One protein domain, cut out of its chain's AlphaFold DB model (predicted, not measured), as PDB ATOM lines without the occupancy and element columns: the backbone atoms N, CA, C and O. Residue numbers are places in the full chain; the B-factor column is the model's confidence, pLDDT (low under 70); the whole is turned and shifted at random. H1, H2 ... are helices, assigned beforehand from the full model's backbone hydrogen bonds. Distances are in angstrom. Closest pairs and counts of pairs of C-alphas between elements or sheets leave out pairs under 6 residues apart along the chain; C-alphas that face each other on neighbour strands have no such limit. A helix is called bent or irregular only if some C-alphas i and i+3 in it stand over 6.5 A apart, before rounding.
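What this domain is: This is residues 99 to 150 of the 226 residues of the protein "Peptidase_M13_N domain-containing protein" of Araneus ventricosus (UniProt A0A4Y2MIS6). Look first for H2, a long helix that sticks out with residues 136 to 149 at one end of a rod-like model; at the other end is H1, a shorter helix, with the chain of residues 99 to 108 folded back beside it. Between the two helices the link loops out sideways, its residues 124 to 129 standing free, and the helices do not pack on each other. The printed part has 52 residues with two named helices, H1 then H2, and no named strand; its class is all helix. It is extended, with a radius of gyration of the C-alphas of 15.6 A, and spans 51 by 21 by 12 A.

How they stand to each other: Start at H2, residues 133 to 149, where residues 136 to 150 stand free, of which 136 to 149 belong to H2. H2 is apart from H1, residues 109 to 120, with no C-alpha of the one within 8 A of the other. In H2 every O i to N i+4 pair is within hydrogen-bond range; in H1 6 of 8 are.

Where its parts are: Find C-alpha 133 at (11.790, 16.698, 80.187); from there H2 runs 23.9 A to C-alpha 149 at (20.517, 38.506, 75.934). Then go back to C-alpha 109 at (3.091, -0.982, 79.227), where H1 begins; it measures 17.9 A to C-alpha 120. H1 is irregular: C-alphas 113 and 116 are 7.7 A apart.

The domain as a whole: The two C-alphas farthest apart are those of Val 107 and Asn 150, at 51.2 A. The printed part has no cut. Residues 121 to 132 make the long link from H1 to H2. The mean pLDDT of the printed part is 92.3, and no printed residue is under 70.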
ATOM      1  N   LEU A  99       1.082   7.735  73.237       96.88
ATOM      2  CA  LEU A  99       0.636   6.348  73.299       96.88
ATOM      3  C   LEU A  99       0.873   5.618  71.972       96.88
ATOM      4  O   LEU A  99       0.703   6.185  70.896       96.88
ATOM      5  N   ASP A 100       1.184   4.329  72.071       97.38
ATOM      6  CA  ASP A 100       1.108   3.355  70.985       97.38
ATOM      7  C   ASP A 100      -0.047   2.374  71.266       97.38
ATOM      8  O   ASP A 100       0.140   1.359  71.943       97.38
ATOM      9  N   PRO A 101      -1.260   2.649  70.754       95.56
ATOM     10  CA  PRO A 101      -2.428   1.809  70.999       95.56
ATOM     11  C   PRO A 101      -2.376   0.452  70.281       95.56
ATOM     12  O   PRO A 101      -3.285  -0.356  70.462       95.56
ATOM     13  N   SER A 102      -1.356   0.192  69.453       96.44
ATOM     14  CA  SER A 102      -1.180  -1.110  68.801       96.44
ATOM     15  C   SER A 102      -0.555  -2.162  69.724       96.44
ATOM     16  O   SER A 102      -0.678  -3.360  69.462       96.44
ATOM     17  N   THR A 103       0.066  -1.727  70.823       96.81
ATOM     18  CA  THR A 103       0.702  -2.600  71.810       96.81
ATOM     19  C   THR A 103      -0.247  -2.903  72.972       96.81
ATOM     20  O   THR A 103      -0.869  -2.001  73.521       96.81
ATOM     21  N   ASP A 104      -0.359  -4.166  73.394       97.00
ATOM     22  CA  ASP A 104      -1.159  -4.523  74.575       97.00
ATOM     23  C   ASP A 104      -0.479  -4.002  75.863       97.00
ATOM     24  O   ASP A 104       0.642  -4.429  76.173       97.00
ATOM     25  N   PRO A 105      -1.134  -3.129  76.658       97.19
ATOM     26  CA  PRO A 105      -0.569  -2.606  77.902       97.19
ATOM     27  C   PRO A 105      -0.285  -3.682  78.958       97.19
ATOM     28  O   PRO A 105       0.525  -3.450  79.854       97.19
ATOM     29  N   CYS A 106      -0.935  -4.847  78.882       97.50
ATOM     30  CA  CYS A 106      -0.693  -5.968  79.793       97.50
ATOM     31  C   CYS A 106       0.594  -6.730  79.450       97.50
ATOM     32  O   CYS A 106       1.111  -7.466  80.291       97.50
ATOM     33  N   VAL A 107       1.098  -6.561  78.225       97.81
ATOM     34  CA  VAL A 107       2.313  -7.209  77.721       97.81
ATOM     35  C   VAL A 107       3.503  -6.260  77.826       97.81
ATOM     36  O   VAL A 107       4.513  -6.620  78.427       97.81
ATOM     37  N   ASP A 108       3.376  -5.046  77.284       97.56
ATOM     38  CA  ASP A 108       4.414  -4.015  77.345       97.56
ATOM     39  C   ASP A 108       3.795  -2.630  77.564       97.56
ATOM     40  O   ASP A 108       3.501  -1.869  76.639       97.56
ATOM     41  N   PHE A 109       3.611  -2.288  78.839       97.81
ATOM     42  CA  PHE A 109       3.091  -0.982  79.227       97.81
ATOM     43  C   PHE A 109       4.025   0.169  78.830       97.81
ATOM     44  O   PHE A 109       3.556   1.287  78.618       97.81
ATOM     45  N   TYR A 110       5.339  -0.065  78.733       96.25
ATOM     46  CA  TYR A 110       6.282   0.985  78.358       96.25
ATOM     47  C   TYR A 110       6.099   1.361  76.891       96.25
ATOM     48  O   TYR A 110       5.920   2.538  76.584       96.25
ATOM     49  N   GLN A 111       6.049   0.366  76.008       97.44
ATOM     50  CA  GLN A 111       5.774   0.594  74.596       97.44
ATOM     51  C   GLN A 111       4.367   1.171  74.393       97.44
ATOM     52  O   GLN A 111       4.241   2.188  73.721       97.44
ATOM     53  N   TYR A 112       3.330   0.641  75.051       97.75
ATOM     54  CA  TYR A 112       1.981   1.219  74.961       97.75
ATOM     55  C   TYR A 112       1.931   2.691  75.403       97.75
ATOM     56  O   TYR A 112       1.284   3.516  74.764       97.75
ATOM     57  N   SER A 113       2.602   3.045  76.503       96.75
ATOM     58  CA  SER A 113       2.520   4.397  77.072       96.75
ATOM     59  C   SER A 113       3.455   5.423  76.427       96.75
ATOM     60  O   SER A 113       3.166   6.619  76.482       96.75
ATOM     61  N   CYS A 114       4.579   4.977  75.860       95.44
ATOM     62  CA  CYS A 114       5.655   5.849  75.380       95.44
ATOM     63  C   CYS A 114       6.021   5.636  73.904       95.44
ATOM     64  O   CYS A 114       6.822   6.410  73.378       95.44
ATOM     65  N   GLY A 115       5.488   4.608  73.238       95.38
ATOM     66  CA  GLY A 115       5.845   4.227  71.869       95.38
ATOM     67  C   GLY A 115       5.663   5.367  70.875       95.38
ATOM     68  O   GLY A 115       6.612   5.747  70.192       95.38
ATOM     69  N   GLY A 116       4.500   6.024  70.907       95.62
ATOM     70  CA  GLY A 116       4.235   7.199  70.075       95.62
ATOM     71  C   GLY A 116       5.179   8.372  70.368       95.62
ATOM     72  O   GLY A 116       5.554   9.114  69.458       95.62
ATOM     73  N   TRP A 117       5.640   8.537  71.615       94.75
ATOM     74  CA  TRP A 117       6.638   9.564  71.932       94.75
ATOM     75  C   TRP A 117       7.994   9.236  71.301       94.75
ATOM     76  O   TRP A 117       8.608  10.124  70.710       94.75
ATOM     77  N   MET A 118       8.438   7.979  71.400       93.00
ATOM     78  CA  MET A 118       9.718   7.518  70.850       93.00
ATOM     79  C   MET A 118       9.780   7.678  69.329       93.00
ATOM     80  O   MET A 118      10.789   8.161  68.815       93.00
ATOM     81  N   ASP A 119       8.685   7.371  68.632       93.25
ATOM     82  CA  ASP A 119       8.586   7.531  67.178       93.25
ATOM     83  C   ASP A 119       8.698   9.001  66.746       93.25
ATOM     84  O   ASP A 119       9.337   9.328  65.744       93.25
ATOM     85  N   ASN A 120       8.122   9.910  67.536       92.00
ATOM     86  CA  ASN A 120       8.126  11.345  67.251       92.00
ATOM     87  C   ASN A 120       9.397  12.075  67.735       92.00
ATOM     88  O   ASN A 120       9.646  13.207  67.316       92.00
ATOM     89  N   HIS A 121      10.203  11.457  68.606       92.56
ATOM     90  CA  HIS A 121      11.364  12.085  69.253       92.56
ATOM     91  C   HIS A 121      12.636  11.232  69.109       92.56
ATOM     92  O   HIS A 121      13.197  10.769  70.111       92.56
ATOM     93  N   PRO A 122      13.160  11.055  67.879       92.38
ATOM     94  CA  PRO A 122      14.417  10.351  67.673       92.38
ATOM     95  C   PRO A 122      15.568  11.085  68.370       92.38
ATOM     96  O   PRO A 122      15.597  12.318  68.446       92.38
ATOM     97  N   ILE A 123      16.542  10.323  68.876       92.06
ATOM     98  CA  ILE A 123      17.696  10.877  69.592       92.06
ATOM     99  C   ILE A 123      18.489  11.789  68.639       92.06
ATOM    100  O   ILE A 123      19.018  11.304  67.638       92.06
ATOM    101  N   PRO A 124      18.608  13.100  68.932       89.50
ATOM    102  CA  PRO A 124      19.345  14.018  68.071       89.50
ATOM    103  C   PRO A 124      20.838  13.685  68.026       89.50
ATOM    104  O   PRO A 124      21.408  13.226  69.020       89.50
ATOM    105  N   GLU A 125      21.493  14.009  66.909       91.94
ATOM    106  CA  GLU A 125      22.933  13.804  66.746       91.94
ATOM    107  C   GLU A 125      23.747  14.425  67.893       91.94
ATOM    108  O   GLU A 125      23.462  15.521  68.392       91.94
ATOM    109  N   GLY A 126      24.780  13.702  68.330       89.81
ATOM    110  CA  GLY A 126      25.645  14.123  69.434       89.81
ATOM    111  C   GLY A 126      25.039  13.941  70.830       89.81
ATOM    112  O   GLY A 126      25.651  14.365  71.810       89.81
ATOM    113  N   ARG A 127      23.865  13.307  70.954       87.25
ATOM    114  CA  ARG A 127      23.290  12.900  72.244       87.25
ATOM    115  C   ARG A 127      23.198  11.384  72.348       87.25
ATOM    116  O   ARG A 127      23.020  10.691  71.358       87.25
ATOM    117  N   GLN A 128      23.297  10.882  73.576       91.50
ATOM    118  CA  GLN A 128      23.115   9.458  73.880       91.50
ATOM    119  C   GLN A 128      21.663   9.107  74.216       91.50
ATOM    120  O   GLN A 128      21.279   7.949  74.133       91.50
ATOM    121  N   ALA A 129      20.866  10.094  74.627       88.75
ATOM    122  CA  ALA A 129      19.485   9.902  75.034       88.75
ATOM    123  C   ALA A 129      18.670  11.172  74.784       88.75
ATOM    124  O   ALA A 129      19.195  12.291  74.870       88.75
ATOM    125  N   TYR A 130      17.377  10.976  74.548       91.50
ATOM    126  CA  TYR A 130      16.369  12.022  74.543       91.50
ATOM    127  C   TYR A 130      15.302  11.645  75.565       91.50
ATOM    128  O   TYR A 130      14.850  10.507  75.605       91.50
ATOM    129  N   MET A 131      14.952  12.579  76.444       89.38
ATOM    130  CA  MET A 131      13.955  12.372  77.491       89.38
ATOM    131  C   MET A 131      12.896  13.466  77.405       89.38
ATOM    132  O   MET A 131      13.235  14.612  77.123       89.38
ATOM    133  N   VAL A 132      11.654  13.139  77.765       87.62
ATOM    134  CA  VAL A 132      10.485  14.043  77.728       87.62
ATOM    135  C   VAL A 132      10.752  15.408  78.384       87.62
ATOM    136  O   VAL A 132      10.333  16.457  77.904       87.62
ATOM    137  N   HIS A 133      11.503  15.442  79.487       86.88
ATOM    138  CA  HIS A 133      11.790  16.698  80.187       86.88
ATOM    139  C   HIS A 133      12.716  17.646  79.406       86.88
ATOM    140  O   HIS A 133      12.810  18.829  79.743       86.88
ATOM    141  N   GLN A 134      13.448  17.144  78.409       89.94
ATOM    142  CA  GLN A 134      14.421  17.934  77.662       89.94
ATOM    143  C   GLN A 134      13.748  18.972  76.758       89.94
ATOM    144  O   GLN A 134      14.343  20.030  76.544       89.94
ATOM    145  N   ASP A 135      12.511  18.738  76.317       87.56
ATOM    146  CA  ASP A 135      11.736  19.715  75.540       87.56
ATOM    147  C   ASP A 135      11.411  20.945  76.374       87.56
ATOM    148  O   ASP A 135      11.792  22.065  76.030       87.56
ATOM    149  N   ARG A 136      10.872  20.726  77.576       88.00
ATOM    150  CA  ARG A 136      10.635  21.816  78.531       88.00
ATOM    151  C   ARG A 136      11.924  22.526  78.931       88.00
ATOM    152  O   ARG A 136      11.942  23.743  79.102       88.00
ATOM    153  N   GLN A 137      13.032  21.796  79.069       91.06
ATOM    154  CA  GLN A 137      14.326  22.429  79.334       91.06
ATOM    155  C   GLN A 137      14.813  23.285  78.164       91.06
ATOM    156  O   GLN A 137      15.481  24.291  78.402       91.06
ATOM    157  N   LYS A 138      14.529  22.899  76.918       90.12
ATOM    158  CA  LYS A 138      14.890  23.675  75.729       90.12
ATOM    159  C   LYS A 138      14.147  25.008  75.720       90.12
ATOM    160  O   LYS A 138      14.794  26.042  75.562       90.12
ATOM    161  N   GLU A 139      12.843  24.987  75.972       91.88
ATOM    162  CA  GLU A 139      12.012  26.191  76.095       91.88
ATOM    163  C   GLU A 139      12.476  27.077  77.253       91.88
ATOM    164  O   GLU A 139      12.765  28.254  77.059       91.88
ATOM    165  N   MET A 140      12.677  26.496  78.439       94.69
ATOM    166  CA  MET A 140      13.200  27.215  79.603       94.69
ATOM    167  C   MET A 140      14.546  27.891  79.304       94.69
ATOM    168  O   MET A 140      14.754  29.059  79.630       94.69
ATOM    169  N   LYS A 141      15.476  27.171  78.664       92.81
ATOM    170  CA  LYS A 141      16.778  27.722  78.264       92.81
ATOM    171  C   LYS A 141      16.625  28.835  77.231       92.81
ATOM    172  O   LYS A 141      17.392  29.791  77.292       92.81
ATOM    173  N   ALA A 142      15.668  28.728  76.311       92.56
ATOM    174  CA  ALA A 142      15.369  29.780  75.346       92.56
ATOM    175  C   ALA A 142      14.848  31.045  76.044       92.56
ATOM    176  O   ALA A 142      15.378  32.123  75.788       92.56
ATOM    177  N   SER A 143      13.924  30.911  76.999       92.38
ATOM    178  CA  SER A 143      13.419  32.040  77.791       92.38
ATOM    179  C   SER A 143      14.518  32.689  78.636       92.38
ATOM    180  O   SER A 143      14.674  33.904  78.630       92.38
ATOM    181  N   ILE A 144      15.348  31.896  79.325       90.56
ATOM    182  CA  ILE A 144      16.498  32.424  80.080       90.56
ATOM    183  C   ILE A 144      17.466  33.150  79.143       90.56
ATOM    184  O   ILE A 144      17.967  34.225  79.479       90.56
ATOM    185  N   LYS A 145      17.740  32.571  77.970       90.12
ATOM    186  CA  LYS A 145      18.597  33.190  76.964       90.12
ATOM    187  C   LYS A 145      18.030  34.535  76.531       90.12
ATOM    188  O   LYS A 145      18.803  35.484  76.491       90.12
ATOM    189  N   ASP A 146      16.738  34.631  76.246       89.38
ATOM    190  CA  ASP A 146      16.081  35.885  75.870       89.38
ATOM    191  C   ASP A 146      16.229  36.951  76.972       89.38
ATOM    192  O   ASP A 146      16.793  38.019  76.741       89.38
ATOM    193  N   LEU A 147      15.897  36.606  78.221       87.69
ATOM    194  CA  LEU A 147      16.005  37.508  79.379       87.69
ATOM    195  C   LEU A 147      17.432  38.026  79.644       87.69
ATOM    196  O   LEU A 147      17.624  39.148  80.127       87.69
ATOM    197  N   ILE A 148      18.446  37.195  79.384       86.81
ATOM    198  CA  ILE A 148      19.858  37.529  79.619       86.81
ATOM    199  C   ILE A 148      20.483  38.222  78.398       86.81
ATOM    200  O   ILE A 148      21.384  39.042  78.572       86.81
ATOM    201  N   SER A 149      20.016  37.912  77.184       82.88
ATOM    202  CA  SER A 149      20.517  38.506  75.934       82.88
ATOM    203  C   SER A 149      19.935  39.890  75.676       82.88
ATOM    204  O   SER A 149      20.604  40.705  75.047       82.88
ATOM    205  N   ASN A 150      18.723  40.161  76.165       74.56
ATOM    206  CA  ASN A 150      18.108  41.472  76.048       74.56
ATOM    207  C   ASN A 150      18.905  42.486  76.881       74.56
ATOM    208  O   ASN A 150      18.859  42.505  78.115       74.56
TER     209      ASN A 150